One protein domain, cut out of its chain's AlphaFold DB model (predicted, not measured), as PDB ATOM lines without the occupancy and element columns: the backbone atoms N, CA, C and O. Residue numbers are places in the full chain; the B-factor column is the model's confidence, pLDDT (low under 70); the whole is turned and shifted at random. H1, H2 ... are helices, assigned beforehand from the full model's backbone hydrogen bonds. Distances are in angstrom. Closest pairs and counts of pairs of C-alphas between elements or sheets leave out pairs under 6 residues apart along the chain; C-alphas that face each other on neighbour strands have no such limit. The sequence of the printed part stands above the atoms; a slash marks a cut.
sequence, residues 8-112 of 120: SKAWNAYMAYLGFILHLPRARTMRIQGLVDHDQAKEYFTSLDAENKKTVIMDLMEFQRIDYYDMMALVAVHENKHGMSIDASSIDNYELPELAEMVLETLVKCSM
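This is residues 8 to 112 of the 120 residues of an uncharacterized protein of Vibrio parahaemolyticus (UniProt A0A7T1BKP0). H6, the longest helix, makes the core, crossed by H1, H4 and H5; H2 and H3 lie toward one end of the long axis, and the unnamed stretch 76 to 95 toward the other. The printed part has 105 residues with six named helices, H1 to H6, and no named strand: all helix. It is compact, with a radius of gyration of the C-alphas of 14.2 A, and elongated, spanning 45 by 24 by 22 A.

H6, residues 96 to 110, measures 21.2 A and ends at C-alpha 110 (-51.409, -81.382, -69.288). H1, residues 8 to 21, measures 19.6 A and begins at C-alpha 8 (-42.158, -90.173, -75.324). H2 is residues 28 to 32, H3 38 to 47, H4 50 to 61, H5 68 to 75.

The hub H6 touches H5, closest C-alphas Leu 74 and Val 103, 5.6 A. Residues 104 to 108 alone touch H4, at a steep tilt of 63 degrees, closest C-alphas Lys 54 and Val 108, 6.2 A. H1 touches H6 about perpendicular, 89 degrees, closest C-alphas Tyr 17 and Leu 107, 5.9 A. H2 touches H4, closest C-alphas Arg 28 and Asp 59, 5.6 A; H3 is near H4. In each helix every O i to N i+4 pair is within hydrogen-bond range.

C-alphas 34 and 82 are farthest apart, 46.1 A. H5 to H6 is a long link; the printed part has no cut, and no printed residue is under 70 in pLDDT.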
ATOM      1  N   SER A   8     -41.667 -89.102 -76.208       91.75
ATOM      2  CA  SER A   8     -42.158 -90.173 -75.324       91.75
ATOM      3  C   SER A   8     -42.348 -89.733 -73.871       91.75
ATOM      4  O   SER A   8     -43.262 -90.205 -73.208       91.75
ATOM      5  N   LYS A   9     -41.541 -88.788 -73.377       92.06
ATOM      6  CA  LYS A   9     -41.682 -88.249 -72.016       92.06
ATOM      7  C   LYS A   9     -42.985 -87.475 -71.838       92.06
ATOM      8  O   LYS A   9     -43.708 -87.719 -70.881       92.06
ATOM      9  N   ALA A  10     -43.311 -86.597 -72.787       92.25
ATOM     10  CA  ALA A  10     -44.591 -85.893 -72.784       92.25
ATOM     11  C   ALA A  10     -45.775 -86.843 -72.952       92.25
ATOM     12  O   ALA A  10     -46.782 -86.669 -72.279       92.25
ATOM     13  N   TRP A  11     -45.641 -87.858 -73.810       93.06
ATOM     14  CA  TRP A  11     -46.663 -88.892 -73.956       93.06
ATOM     15  C   TRP A  11     -46.923 -89.617 -72.634       93.06
ATOM     16  O   TRP A  11     -48.064 -89.690 -72.199       93.06
ATOM     17  N   ASN A  12     -45.874 -90.089 -71.955       94.75
ATOM     18  CA  ASN A  12     -46.013 -90.809 -70.690       94.75
ATOM     19  C   ASN A  12     -46.595 -89.918 -69.585       94.75
ATOM     20  O   ASN A  12     -47.510 -90.343 -68.888       94.75
ATOM     21  N   ALA A  13     -46.122 -88.672 -69.463       95.31
ATOM     22  CA  ALA A  13     -46.682 -87.701 -68.523       95.31
ATOM     23  C   ALA A  13     -48.166 -87.419 -68.807       95.31
ATOM     24  O   ALA A  13     -48.974 -87.301 -67.888       95.31
ATOM     25  N   TYR A  14     -48.537 -87.335 -70.084       94.44
ATOM     26  CA  TYR A  14     -49.920 -87.133 -70.485       94.44
ATOM     27  C   TYR A  14     -50.785 -88.376 -70.220       94.44
ATOM     28  O   TYR A  14     -51.895 -88.230 -69.730       94.44
ATOM     29  N   MET A  15     -50.283 -89.596 -70.435       94.69
ATOM     30  CA  MET A  15     -51.000 -90.832 -70.084       94.69
ATOM     31  C   MET A  15     -51.228 -90.968 -68.572       94.69
ATOM     32  O   MET A  15     -52.333 -91.313 -68.158       94.69
ATOM     33  N   ALA A  16     -50.226 -90.628 -67.754       96.25
ATOM     34  CA  ALA A  16     -50.372 -90.555 -66.298       96.25
ATOM     35  C   ALA A  16     -51.449 -89.526 -65.907       96.25
ATOM     36  O   ALA A  16     -52.327 -89.799 -65.087       96.25
ATOM     37  N   TYR A  17     -51.442 -88.359 -66.562       95.44
ATOM     38  CA  TYR A  17     -52.498 -87.360 -66.403       95.44
ATOM     39  C   TYR A  17     -53.884 -87.909 -66.775       95.44
ATOM     40  O   TYR A  17     -54.811 -87.718 -65.995       95.44
ATOM     41  N   LEU A  18     -54.032 -88.613 -67.905       93.44
ATOM     42  CA  LEU A  18     -55.306 -89.204 -68.340       93.44
ATOM     43  C   LEU A  18     -55.876 -90.184 -67.316       93.44
ATOM     44  O   LEU A  18     -57.049 -90.088 -66.954       93.44
ATOM     45  N   GLY A  19     -55.042 -91.112 -66.837       93.00
ATOM     46  CA  GLY A  19     -55.441 -92.080 -65.819       93.00
ATOM     47  C   GLY A  19     -55.881 -91.396 -64.526       93.00
ATOM     48  O   GLY A  19     -56.882 -91.779 -63.926       93.00
ATOM     49  N   PHE A  20     -55.185 -90.326 -64.137       95.19
ATOM     50  CA  PHE A  20     -55.532 -89.528 -62.970       95.19
ATOM     51  C   PHE A  20     -56.861 -88.773 -63.150       95.19
ATOM     52  O   PHE A  20     -57.762 -88.888 -62.318       95.19
ATOM     53  N   ILE A  21     -57.011 -88.025 -64.246       92.94
ATOM     54  CA  ILE A  21     -58.141 -87.115 -64.467       92.94
ATOM     55  C   ILE A  21     -59.444 -87.843 -64.839       92.94
ATOM     56  O   ILE A  21     -60.519 -87.287 -64.648       92.94
ATOM     57  N   LEU A  22     -59.401 -89.114 -65.255       91.88
ATOM     58  CA  LEU A  22     -60.604 -89.944 -65.432       91.88
ATOM     59  C   LEU A  22     -61.468 -90.015 -64.155       91.88
ATOM     60  O   LEU A  22     -62.679 -90.236 -64.201       91.88
ATOM     61  N   HIS A  23     -60.852 -89.804 -62.991       93.81
ATOM     62  CA  HIS A  23     -61.523 -89.812 -61.696       93.81
ATOM     63  C   HIS A  23     -62.065 -88.442 -61.266       93.81
ATOM     64  O   HIS A  23     -62.552 -88.317 -60.143       93.81
ATOM     65  N   LEU A  24     -62.035 -87.431 -62.139       94.38
ATOM     66  CA  LEU A  24     -62.416 -86.049 -61.845       94.38
ATOM     67  C   LEU A  24     -63.766 -85.878 -61.121       94.38
ATOM     68  O   LEU A  24     -63.780 -85.134 -60.136       94.38
ATOM     69  N   PRO A  25     -64.862 -86.595 -61.463       94.81
ATOM     70  CA  PRO A  25     -66.128 -86.493 -60.721       94.81
ATOM     71  C   PRO A  25     -66.022 -86.840 -59.224       94.81
ATOM     72  O   PRO A  25     -66.894 -86.495 -58.428       94.81
ATOM     73  N   ARG A  26     -64.954 -87.533 -58.805       94.25
ATOM     74  CA  ARG A  26     -64.715 -87.908 -57.403       94.25
ATOM     75  C   ARG A  26     -64.039 -86.810 -56.584       94.25
ATOM     76  O   ARG A  26     -64.094 -86.879 -55.351       94.25
ATOM     77  N   ALA A  27     -63.442 -85.805 -57.227       95.75
ATOM     78  CA  ALA A  27     -62.834 -84.674 -56.533       95.75
ATOM     79  C   ALA A  27     -63.869 -83.985 -55.628       95.75
ATOM     80  O   ALA A  27     -65.048 -83.870 -55.978       95.75
ATOM     81  N   ARG A  28     -63.447 -83.539 -54.438       93.62
ATOM     82  CA  ARG A  28     -64.347 -82.915 -53.454       93.62
ATOM     83  C   ARG A  28     -65.108 -81.729 -54.053       93.62
ATOM     84  O   ARG A  28     -66.328 -81.688 -53.913       93.62
ATOM     85  N   THR A  29     -64.418 -80.836 -54.763       92.69
ATOM     86  CA  THR A  29     -65.036 -79.704 -55.470       92.69
ATOM     87  C   THR A  29     -66.178 -80.134 -56.402       92.69
ATOM     88  O   THR A  29     -67.245 -79.521 -56.360       92.69
ATOM     89  N   MET A  30     -66.014 -81.213 -57.180       94.56
ATOM     90  CA  MET A  30     -67.066 -81.705 -58.089       94.56
ATOM     91  C   MET A  30     -68.270 -82.244 -57.323       94.56
ATOM     92  O   MET A  30     -69.414 -81.904 -57.627       94.56
ATOM     93  N   ARG A  31     -68.015 -83.038 -56.276       91.31
ATOM     94  CA  ARG A  31     -69.070 -83.630 -55.443       91.31
ATOM     95  C   ARG A  31     -69.926 -82.573 -54.749       91.31
ATOM     96  O   ARG A  31     -71.140 -82.732 -54.699       91.31
ATOM     97  N   ILE A  32     -69.315 -81.499 -54.243       92.31
ATOM     98  CA  ILE A  32     -70.036 -80.386 -53.601       92.31
ATOM     99  C   ILE A  32     -70.958 -79.674 -54.602       92.31
ATOM    100  O   ILE A  32     -72.056 -79.266 -54.237       92.31
ATOM    101  N   GLN A  33     -70.534 -79.559 -55.860       91.75
ATOM    102  CA  GLN A  33     -71.307 -78.916 -56.925       91.75
ATOM    103  C   GLN A  33     -72.334 -79.845 -57.591       91.75
ATOM    104  O   GLN A  33     -73.078 -79.406 -58.463       91.75
ATOM    105  N   GLY A  34     -72.393 -81.122 -57.199       92.31
ATOM    106  CA  GLY A  34     -73.285 -82.105 -57.814       92.31
ATOM    107  C   GLY A  34     -72.871 -82.529 -59.229       92.31
ATOM    108  O   GLY A  34     -73.690 -83.097 -59.949       92.31
ATOM    109  N   LEU A  35     -71.615 -82.286 -59.624       92.88
ATOM    110  CA  LEU A  35     -71.056 -82.666 -60.926       92.88
ATOM    111  C   LEU A  35     -70.655 -84.148 -60.900       92.88
ATOM    112  O   LEU A  35     -69.489 -84.500 -60.714       92.88
ATOM    113  N   VAL A  36     -71.656 -85.024 -60.990       86.06
ATOM    114  CA  VAL A  36     -71.492 -86.484 -60.857       86.06
ATOM    115  C   VAL A  36     -71.153 -87.181 -62.174       86.06
ATOM    116  O   VAL A  36     -70.623 -88.291 -62.156       86.06
ATOM    117  N   ASP A  37     -71.461 -86.538 -63.297       89.38
ATOM    118  CA  ASP A  37     -71.169 -87.035 -64.634       89.38
ATOM    119  C   ASP A  37     -69.780 -86.585 -65.115       89.38
ATOM    120  O   ASP A  37     -69.288 -85.508 -64.761       89.38
ATOM    121  N   HIS A  38     -69.136 -87.430 -65.923       88.38
ATOM    122  CA  HIS A  38     -67.790 -87.169 -66.424       88.38
ATOM    123  C   HIS A  38     -67.746 -85.965 -67.371       88.38
ATOM    124  O   HIS A  38     -66.834 -85.146 -67.257       88.38
ATOM    125  N   ASP A  39     -68.729 -85.818 -68.260       89.81
ATOM    126  CA  ASP A  39     -68.752 -84.725 -69.231       89.81
ATOM    127  C   ASP A  39     -69.035 -83.392 -68.536       89.81
ATOM    128  O   ASP A  39     -68.362 -82.400 -68.814       89.81
ATOM    129  N   GLN A  40     -69.932 -83.385 -67.543       91.88
ATOM    130  CA  GLN A  40     -70.182 -82.207 -66.701       91.88
ATOM    131  C   GLN A  40     -68.934 -81.770 -65.922       91.88
ATOM    132  O   GLN A  40     -68.584 -80.589 -65.895       91.88
ATOM    133  N   ALA A  41     -68.244 -82.723 -65.287       93.50
ATOM    134  CA  ALA A  41     -67.024 -82.437 -64.541       93.50
ATOM    135  C   ALA A  41     -65.902 -81.945 -65.471       93.50
ATOM    136  O   ALA A  41     -65.179 -81.010 -65.117       93.50
ATOM    137  N   LYS A  42     -65.781 -82.539 -66.667       91.25
ATOM    138  CA  LYS A  42     -64.841 -82.112 -67.710       91.25
ATOM    139  C   LYS A  42     -65.141 -80.682 -68.154       91.25
ATOM    140  O   LYS A  42     -64.230 -79.858 -68.122       91.25
ATOM    141  N   GLU A  43     -66.380 -80.372 -68.530       91.69
ATOM    142  CA  GLU A  43     -66.785 -79.037 -68.989       91.69
ATOM    143  C   GLU A  43     -66.456 -77.979 -67.931       91.69
ATOM    144  O   GLU A  43     -65.733 -77.015 -68.209       91.69
ATOM    145  N   TYR A  44     -66.863 -78.222 -66.682       93.88
ATOM    146  CA  TYR A  44     -66.531 -77.342 -65.570       93.88
ATOM    147  C   TYR A  44     -65.013 -77.168 -65.418       93.88
ATOM    148  O   TYR A  44     -64.515 -76.044 -65.455       93.88
ATOM    149  N   PHE A  45     -64.245 -78.255 -65.333       94.50
ATOM    150  CA  PHE A  45     -62.791 -78.192 -65.152       94.50
ATOM    151  C   PHE A  45     -62.053 -77.525 -66.320       94.50
ATOM    152  O   PHE A  45     -61.013 -76.890 -66.123       94.50
ATOM    153  N   THR A  46     -62.566 -77.640 -67.546       91.50
ATOM    154  CA  THR A  46     -62.008 -76.931 -68.706       91.50
ATOM    155  C   THR A  46     -62.224 -75.428 -68.645       91.50
ATOM    156  O   THR A  46     -61.361 -74.699 -69.127       91.50
ATOM    157  N   SER A  47     -63.310 -74.973 -68.015       93.00
ATOM    158  CA  SER A  47     -63.640 -73.550 -67.884       93.00
ATOM    159  C   SER A  47     -62.786 -72.802 -66.851       93.00
ATOM    160  O   SER A  47     -62.748 -71.573 -66.854       93.00
ATOM    161  N   LEU A  48     -62.093 -73.533 -65.973       94.69
ATOM    162  CA  LEU A  48     -61.282 -72.968 -64.897       94.69
ATOM    163  C   LEU A  48     -59.945 -72.402 -65.398       94.69
ATOM    164  O   LEU A  48     -59.341 -72.906 -66.346       94.69
ATOM    165  N   ASP A  49     -59.432 -71.394 -64.693       95.00
ATOM    166  CA  ASP A  49     -58.038 -70.969 -64.825       95.00
ATOM    167  C   ASP A  49     -57.064 -71.987 -64.192       95.00
ATOM    168  O   ASP A  49     -57.461 -72.968 -63.559       95.00
ATOM    169  N   ALA A  50     -55.760 -71.772 -64.377       93.31
ATOM    170  CA  ALA A  50     -54.729 -72.697 -63.911       93.31
ATOM    171  C   ALA A  50     -54.722 -72.898 -62.381       93.31
ATOM    172  O   ALA A  50     -54.483 -74.015 -61.921       93.31
ATOM    173  N   GLU A  51     -55.007 -71.854 -61.600       94.81
ATOM    174  CA  GLU A  51     -54.968 -71.920 -60.133       94.81
ATOM    175  C   GLU A  51     -56.169 -72.704 -59.587       94.81
ATOM    176  O   GLU A  51     -56.040 -73.584 -58.730       94.81
ATOM    177  N   ASN A  52     -57.346 -72.474 -60.164       95.12
ATOM    178  CA  ASN A  52     -58.545 -73.233 -59.844       95.12
ATOM    179  C   ASN A  52     -58.433 -74.695 -60.313       95.12
ATOM    180  O   ASN A  52     -58.826 -75.607 -59.582       95.12
ATOM    181  N   LYS A  53     -57.818 -74.958 -61.476       95.94
ATOM    182  CA  LYS A  53     -57.493 -76.330 -61.913       95.94
ATOM    183  C   LYS A  53     -56.560 -77.028 -60.928       95.94
ATOM    184  O   LYS A  53     -56.803 -78.183 -60.584       95.94
ATOM    185  N   LYS A  54     -55.524 -76.337 -60.441       96.19
ATOM    186  CA  LYS A  54     -54.600 -76.862 -59.424       96.19
ATOM    187  C   LYS A  54     -55.342 -77.262 -58.149       96.19
ATOM    188  O   LYS A  54     -55.110 -78.355 -57.641       96.19
ATOM    189  N   THR A  55     -56.277 -76.434 -57.689       95.81
ATOM    190  CA  THR A  55     -57.108 -76.729 -56.508       95.81
ATOM    191  C   THR A  55     -57.934 -78.002 -56.705       95.81
ATOM    192  O   THR A  55     -57.902 -78.900 -55.868       95.81
ATOM    193  N   VAL A  56     -58.607 -78.141 -57.852       96.44
ATOM    194  CA  VAL A  56     -59.381 -79.351 -58.182       96.44
ATOM    195  C   VAL A  56     -58.492 -80.596 -58.291       96.44
ATOM    196  O   VAL A  56     -58.886 -81.676 -57.855       96.44
ATOM    197  N   ILE A  57     -57.289 -80.464 -58.854       96.38
ATOM    198  CA  ILE A  57     -56.309 -81.555 -58.927       96.38
ATOM    199  C   ILE A  57     -55.891 -81.997 -57.517       96.38
ATOM    200  O   ILE A  57     -55.858 -83.196 -57.250       96.38
ATOM    201  N   MET A  58     -55.619 -81.058 -56.608       95.50
ATOM    202  CA  MET A  58     -55.283 -81.374 -55.214       95.50
ATOM    203  C   MET A  58     -56.438 -82.081 -54.493       95.50
ATOM    204  O   MET A  58     -56.211 -83.084 -53.820       95.50
ATOM    205  N   ASP A  59     -57.676 -81.634 -54.703       95.25
ATOM    206  CA  ASP A  59     -58.871 -82.319 -54.194       95.25
ATOM    207  C   ASP A  59     -58.994 -83.752 -54.723       95.25
ATOM    208  O   ASP A  59     -59.460 -84.650 -54.020       95.25
ATOM    209  N   LEU A  60     -58.623 -83.976 -55.986       95.81
ATOM    210  CA  LEU A  60     -58.659 -85.301 -56.592       95.81
ATOM    211  C   LEU A  60     -57.584 -86.220 -56.005       95.81
ATOM    212  O   LEU A  60     -57.849 -87.410 -55.840       95.81
ATOM    213  N   MET A  61     -56.418 -85.685 -55.629       94.44
ATOM    214  CA  MET A  61     -55.349 -86.451 -54.973       94.44
ATOM    215  C   MET A  61     -55.766 -87.026 -53.610       94.44
ATOM    216  O   MET A  61     -55.217 -88.047 -53.197       94.44
ATOM    217  N   GLU A  62     -56.760 -86.439 -52.925       91.62
ATOM    218  CA  GLU A  62     -57.344 -87.040 -51.711       91.62
ATOM    219  C   GLU A  62     -58.000 -88.405 -51.992       91.62
ATOM    220  O   GLU A  62     -58.173 -89.217 -51.082       91.62
ATOM    221  N   PHE A  63     -58.394 -88.651 -53.245       92.62
ATOM    222  CA  PHE A  63     -59.083 -89.860 -53.681       92.62
ATOM    223  C   PHE A  63     -58.195 -90.758 -54.555       92.62
ATOM    224  O   PHE A  63     -58.037 -91.948 -54.275       92.62
ATOM    225  N   GLN A  64     -57.644 -90.200 -55.635       94.75
ATOM    226  CA  GLN A  64     -56.824 -90.911 -56.603       94.75
ATOM    227  C   GLN A  64     -55.352 -90.692 -56.276       94.75
ATOM    228  O   GLN A  64     -54.814 -89.599 -56.428       94.75
ATOM    229  N   ARG A  65     -54.685 -91.760 -55.844       91.06
ATOM    230  CA  ARG A  65     -53.243 -91.725 -55.593       91.06
ATOM    231  C   ARG A  65     -52.486 -91.729 -56.917       91.06
ATOM    232  O   ARG A  65     -52.873 -92.436 -57.843       91.06
ATOM    233  N   ILE A  66     -51.386 -90.989 -56.956       94.88
ATOM    234  CA  ILE A  66     -50.379 -91.082 -58.013       94.88
ATOM    235  C   ILE A  66     -49.333 -92.071 -57.519       94.88
ATOM    236  O   ILE A  66     -48.748 -91.871 -56.451       94.88
ATOM    237  N   ASP A  67     -49.163 -93.173 -58.241       94.44
ATOM    238  CA  ASP A  67     -48.182 -94.185 -57.872       94.44
ATOM    239  C   ASP A  67     -46.762 -93.785 -58.300       94.44
ATOM    240  O   ASP A  67     -46.529 -92.724 -58.881       94.44
ATOM    241  N   TYR A  68     -45.786 -94.636 -57.979       94.06
ATOM    242  CA  TYR A  68     -44.389 -94.375 -58.311       94.06
ATOM    243  C   TYR A  68     -44.160 -94.187 -59.820       94.06
ATOM    244  O   TYR A  68     -43.420 -93.288 -60.206       94.06
ATOM    245  N   TYR A  69     -44.780 -95.001 -60.676       95.12
ATOM    246  CA  TYR A  69     -44.526 -94.957 -62.117       95.12
ATOM    247  C   TYR A  69     -45.155 -93.726 -62.765       95.12
ATOM    248  O   TYR A  69     -44.503 -93.067 -63.579       95.12
ATOM    249  N   ASP A  70     -46.376 -93.377 -62.361       96.75
ATOM    250  CA  ASP A  70     -47.038 -92.156 -62.807       96.75
ATOM    251  C   ASP A  70     -46.283 -90.921 -62.318       96.75
ATOM    252  O   ASP A  70     -46.023 -90.001 -63.092       96.75
ATOM    253  N   MET A  71     -45.845 -90.917 -61.057       96.56
ATOM    254  CA  MET A  71     -45.031 -89.834 -60.510       96.56
ATOM    255  C   MET A  71     -43.725 -89.679 -61.300       96.56
ATOM    256  O   MET A  71     -43.423 -88.575 -61.756       96.56
ATOM    257  N   MET A  72     -43.007 -90.778 -61.565       96.12
ATOM    258  CA  MET A  72     -41.800 -90.777 -62.398       96.12
ATOM    259  C   MET A  72     -42.064 -90.199 -63.793       96.12
ATOM    260  O   MET A  72     -41.276 -89.395 -64.291       96.12
ATOM    261  N   ALA A  73     -43.173 -90.579 -64.433       96.00
ATOM    262  CA  ALA A  73     -43.550 -90.052 -65.741       96.00
ATOM    263  C   ALA A  73     -43.824 -88.539 -65.695       96.00
ATOM    264  O   ALA A  73     -43.380 -87.807 -66.584       96.00
ATOM    265  N   LEU A  74     -44.508 -88.066 -64.650       96.25
ATOM    266  CA  LEU A  74     -44.864 -86.660 -64.459       96.25
ATOM    267  C   LEU A  74     -43.648 -85.777 -64.148       96.25
ATOM    268  O   LEU A  74     -43.607 -84.633 -64.603       96.25
ATOM    269  N   VAL A  75     -42.645 -86.279 -63.424       95.94
ATOM    270  CA  VAL A  75     -41.423 -85.508 -63.127       95.94
ATOM    271  C   VAL A  75     -40.387 -85.576 -64.254       95.94
ATOM    272  O   VAL A  75     -39.607 -84.644 -64.422       95.94
ATOM    273  N   ALA A  76     -40.406 -86.613 -65.099       94.75
ATOM    274  CA  ALA A  76     -39.401 -86.808 -66.153       94.75
ATOM    275  C   ALA A  76     -39.384 -85.727 -67.254       94.75
ATOM    276  O   ALA A  76     -38.431 -85.662 -68.041       94.75
ATOM    277  N   VAL A  77     -40.429 -84.895 -67.340       94.81
ATOM    278  CA  VAL A  77     -40.512 -83.735 -68.252       94.81
ATOM    279  C   VAL A  77     -39.851 -82.468 -67.693       94.81
ATOM    280  O   VAL A  77     -39.712 -81.475 -68.417       94.81
ATOM    281  N   HIS A  78     -39.430 -82.495 -66.429       94.94
ATOM    282  CA  HIS A  78     -38.659 -81.434 -65.787       94.94
ATOM    283  C   HIS A  78     -37.163 -81.647 -65.988       94.94
ATOM    284  O   HIS A  78     -36.689 -82.766 -66.200       94.94
ATOM    285  N   GLU A  79     -36.417 -80.551 -65.909       92.19
ATOM    286  CA  GLU A  79     -34.957 -80.561 -65.890       92.19
ATOM    287  C   GLU A  79     -34.440 -80.035 -64.547       92.19
ATOM    288  O   GLU A  79     -35.053 -79.178 -63.907       92.19
ATOM    289  N   ASN A  80     -33.291 -80.550 -64.124       87.69
ATOM    290  CA  ASN A  80     -32.557 -80.044 -62.976       87.69
ATOM    291  C   ASN A  80     -31.813 -78.738 -63.311       87.69
ATOM    292  O   ASN A  80     -31.789 -78.277 -64.453       87.69
ATOM    293  N   LYS A  81     -31.120 -78.162 -62.320       84.38
ATOM    294  CA  LYS A  81     -30.326 -76.925 -62.473       84.38
ATOM    295  C   LYS A  81     -29.222 -76.979 -63.546       84.38
ATOM    296  O   LYS A  81     -28.671 -75.943 -63.900       84.38
ATOM    297  N   HIS A  82     -28.881 -78.168 -64.040       85.81
ATOM    298  CA  HIS A  82     -27.888 -78.399 -65.089       85.81
ATOM    299  C   HIS A  82     -28.521 -78.743 -66.451       85.81
ATOM    300  O   HIS A  82     -27.796 -79.096 -67.378       85.81
ATOM    301  N   GLY A  83     -29.850 -78.660 -66.585       84.06
ATOM    302  CA  GLY A  83     -30.564 -78.988 -67.823       84.06
ATOM    303  C   GLY A  83     -30.696 -80.492 -68.089       84.06
ATOM    304  O   GLY A  83     -31.016 -80.901 -69.204       84.06
ATOM    305  N   MET A  84     -30.417 -81.343 -67.096       86.25
ATOM    306  CA  MET A  84     -30.596 -82.792 -67.226       86.25
ATOM    307  C   MET A  84     -31.999 -83.170 -66.776       86.25
ATOM    308  O   MET A  84     -32.467 -82.691 -65.745       86.25
ATOM    309  N   SER A  85     -32.669 -84.035 -67.535       86.38
ATOM    310  CA  SER A  85     -33.982 -84.527 -67.129       86.38
ATOM    311  C   SER A  85     -33.912 -85.310 -65.824       86.38
ATOM    312  O   SER A  85     -32.926 -85.996 -65.571       86.38
ATOM    313  N   ILE A  86     -34.995 -85.262 -65.057       91.62
ATOM    314  CA  ILE A  86     -35.135 -86.079 -63.855       91.62
ATOM    315  C   ILE A  86     -35.462 -87.519 -64.262       91.62
ATOM    316  O   ILE A  86     -36.355 -87.771 -65.072       91.62
ATOM    317  N   ASP A  87     -34.717 -88.468 -63.715       91.69
ATOM    318  CA  ASP A  87     -34.950 -89.903 -63.845       91.69
ATOM    319  C   ASP A  87     -34.696 -90.636 -62.518       91.69
ATOM    320  O   ASP A  87     -34.379 -90.015 -61.499       91.69
ATOM    321  N   ALA A  88     -34.837 -91.965 -62.540       91.12
ATOM    322  CA  ALA A  88     -34.724 -92.824 -61.363       91.12
ATOM    323  C   ALA A  88     -33.361 -92.731 -60.653       91.12
ATOM    324  O   ALA A  88     -33.281 -93.055 -59.477       91.12
ATOM    325  N   SER A  89     -32.300 -92.287 -61.335       91.75
ATOM    326  CA  SER A  89     -30.979 -92.096 -60.724       91.75
ATOM    327  C   SER A  89     -30.841 -90.762 -59.989       91.75
ATOM    328  O   SER A  89     -29.962 -90.601 -59.145       91.75
ATOM    329  N   SER A  90     -31.695 -89.792 -60.320       92.56
ATOM    330  CA  SER A  90     -31.608 -88.418 -59.818       92.56
ATOM    331  C   SER A  90     -32.734 -88.021 -58.866       92.56
ATOM    332  O   SER A  90     -32.593 -87.012 -58.178       92.56
ATOM    333  N   ILE A  91     -33.837 -88.774 -58.845       92.38
ATOM    334  CA  ILE A  91     -35.068 -88.373 -58.159       92.38
ATOM    335  C   ILE A  91     -34.917 -88.286 -56.637       92.38
ATOM    336  O   ILE A  91     -35.499 -87.400 -56.023       92.38
ATOM    337  N   ASP A  92     -34.060 -89.119 -56.052       93.62
ATOM    338  CA  ASP A  92     -33.799 -89.131 -54.606       93.62
ATOM    339  C   ASP A  92     -33.048 -87.877 -54.114       93.62
ATOM    340  O   ASP A  92     -32.878 -87.691 -52.913       93.62
ATOM    341  N   ASN A  93     -32.598 -86.998 -55.022       93.44
ATOM    342  CA  ASN A  93     -32.005 -85.705 -54.659       93.44
ATOM    343  C   ASN A  93     -33.048 -84.608 -54.396       93.44
ATOM    344  O   ASN A  93     -32.655 -83.478 -54.110       93.44
ATOM    345  N   TYR A  94     -34.336 -84.907 -54.572       94.75
ATOM    346  CA  TYR A  94     -35.423 -83.946 -54.434       94.75
ATOM    347  C   TYR A  94     -36.228 -84.218 -53.173       94.75
ATOM    348  O   TYR A  94     -36.629 -85.350 -52.893       94.75
ATOM    349  N   GLU A  95     -36.515 -83.152 -52.441       96.00
ATOM    350  CA  GLU A  95     -37.370 -83.199 -51.269       96.00
ATOM    351  C   GLU A  95     -38.840 -83.361 -51.674       96.00
ATOM    352  O   GLU A  95     -39.276 -82.981 -52.767       96.00
ATOM    353  N   LEU A  96     -39.648 -83.881 -50.746       94.69
ATOM    354  CA  LEU A  96     -41.083 -84.092 -50.964       94.69
ATOM    355  C   LEU A  96     -41.815 -82.848 -51.522       94.69
ATOM    356  O   LEU A  96     -42.603 -83.019 -52.457       94.69
ATOM    357  N   PRO A  97     -41.587 -81.613 -51.022       96.00
ATOM    358  CA  PRO A  97     -42.251 -80.428 -51.565       96.00
ATOM    359  C   PRO A  97     -41.890 -80.153 -53.030       96.00
ATOM    360  O   PRO A  97     -42.760 -79.757 -53.801       96.00
ATOM    361  N   GLU A  98     -40.641 -80.405 -53.427       95.69
ATOM    362  CA  GLU A  98     -40.166 -80.178 -54.796       95.69
ATOM    363  C   GLU A  98     -40.811 -81.178 -55.763       95.69
ATOM    364  O   GLU A  98     -41.296 -80.801 -56.830       95.69
ATOM    365  N   LEU A  99     -40.877 -82.454 -55.367       95.38
ATOM    366  CA  LEU A  99     -41.556 -83.495 -56.142       95.38
ATOM    367  C   LEU A  99     -43.052 -83.204 -56.288       95.38
ATOM    368  O   LEU A  99     -43.594 -83.311 -57.389       95.38
ATOM    369  N   ALA A 100     -43.714 -82.795 -55.203       95.31
ATOM    370  CA  ALA A 100     -45.129 -82.441 -55.226       95.31
ATOM    371  C   ALA A 100     -45.407 -81.252 -56.160       95.31
ATOM    372  O   ALA A 100     -46.356 -81.290 -56.944       95.31
ATOM    373  N   GLU A 101     -44.562 -80.218 -56.121       95.88
ATOM    374  CA  GLU A 101     -44.679 -79.063 -57.010       95.88
ATOM    375  C   GLU A 101     -44.498 -79.457 -58.479       95.88
ATOM    376  O   GLU A 101     -45.326 -79.091 -59.312       95.88
ATOM    377  N   MET A 102     -43.483 -80.263 -58.799       96.25
ATOM    378  CA  MET A 102     -43.238 -80.730 -60.168       96.25
ATOM    379  C   MET A 102     -44.389 -81.578 -60.716       96.25
ATOM    380  O   MET A 102     -44.796 -81.402 -61.867       96.25
ATOM    381  N   VAL A 103     -44.949 -82.468 -59.892       97.00
ATOM    382  CA  VAL A 103     -46.131 -83.264 -60.241       97.00
ATOM    383  C   VAL A 103     -47.321 -82.353 -60.549       97.00
ATOM    384  O   VAL A 103     -47.948 -82.500 -61.600       97.00
ATOM    385  N   LEU A 104     -47.614 -81.383 -59.678       96.75
ATOM    386  CA  LEU A 104     -48.716 -80.437 -59.879       96.75
ATOM    387  C   LEU A 104     -48.506 -79.564 -61.122       96.75
ATOM    388  O   LEU A 104     -49.441 -79.402 -61.907       96.75
ATOM    389  N   GLU A 105     -47.293 -79.045 -61.337       96.19
ATOM    390  CA  GLU A 105     -46.935 -78.255 -62.525       96.19
ATOM    391  C   GLU A 105     -47.213 -79.061 -63.802       96.19
ATOM    392  O   GLU A 105     -47.842 -78.550 -64.733       96.19
ATOM    393  N   THR A 106     -46.826 -80.342 -63.837       96.69
ATOM    394  CA  THR A 106     -47.074 -81.219 -64.989       96.69
ATOM    395  C   THR A 106     -48.558 -81.513 -65.193       96.69
ATOM    396  O   THR A 106     -49.038 -81.407 -66.321       96.69
ATOM    397  N   LEU A 107     -49.313 -81.841 -64.141       96.31
ATOM    398  CA  LEU A 107     -50.750 -82.124 -64.256       96.31
ATOM    399  C   LEU A 107     -51.532 -80.901 -64.755       96.31
ATOM    400  O   LEU A 107     -52.362 -81.017 -65.661       96.31
ATOM    401  N   VAL A 108     -51.227 -79.714 -64.220       95.62
ATOM    402  CA  VAL A 108     -51.817 -78.454 -64.691       95.62
ATOM    403  C   VAL A 108     -51.405 -78.196 -66.137       95.62
ATOM    404  O   VAL A 108     -52.264 -77.888 -66.964       95.62
ATOM    405  N   LYS A 109     -50.130 -78.399 -66.493       94.38
ATOM    406  CA  LYS A 109     -49.670 -78.253 -67.878       94.38
ATOM    407  C   LYS A 109     -50.456 -79.151 -68.829       94.38
ATOM    408  O   LYS A 109     -50.941 -78.647 -69.839       94.38
ATOM    409  N   CYS A 110     -50.619 -80.434 -68.502       93.69
ATOM    410  CA  CYS A 110     -51.409 -81.382 -69.288       93.69
ATOM    411  C   CYS A 110     -52.861 -80.914 -69.461       93.69
ATOM    412  O   CYS A 110     -53.378 -80.948 -70.573       93.69
ATOM    413  N   SER A 111     -53.482 -80.387 -68.401       92.56
ATOM    414  CA  SER A 111     -54.869 -79.892 -68.421       92.56
ATOM    415  C   SER A 111     -55.122 -78.644 -69.280       92.56
ATOM    416  O   SER A 111     -56.271 -78.223 -69.444       92.56
ATOM    417  N   MET A 112     -54.052 -78.012 -69.766       89.56
ATOM    418  CA  MET A 112     -54.089 -76.832 -70.630       89.56
ATOM    419  C   MET A 112     -53.679 -77.147 -72.072       89.56
ATOM    420  O   MET A 112     -53.719 -76.262 -72.929       89.56
TER     421      MET A 112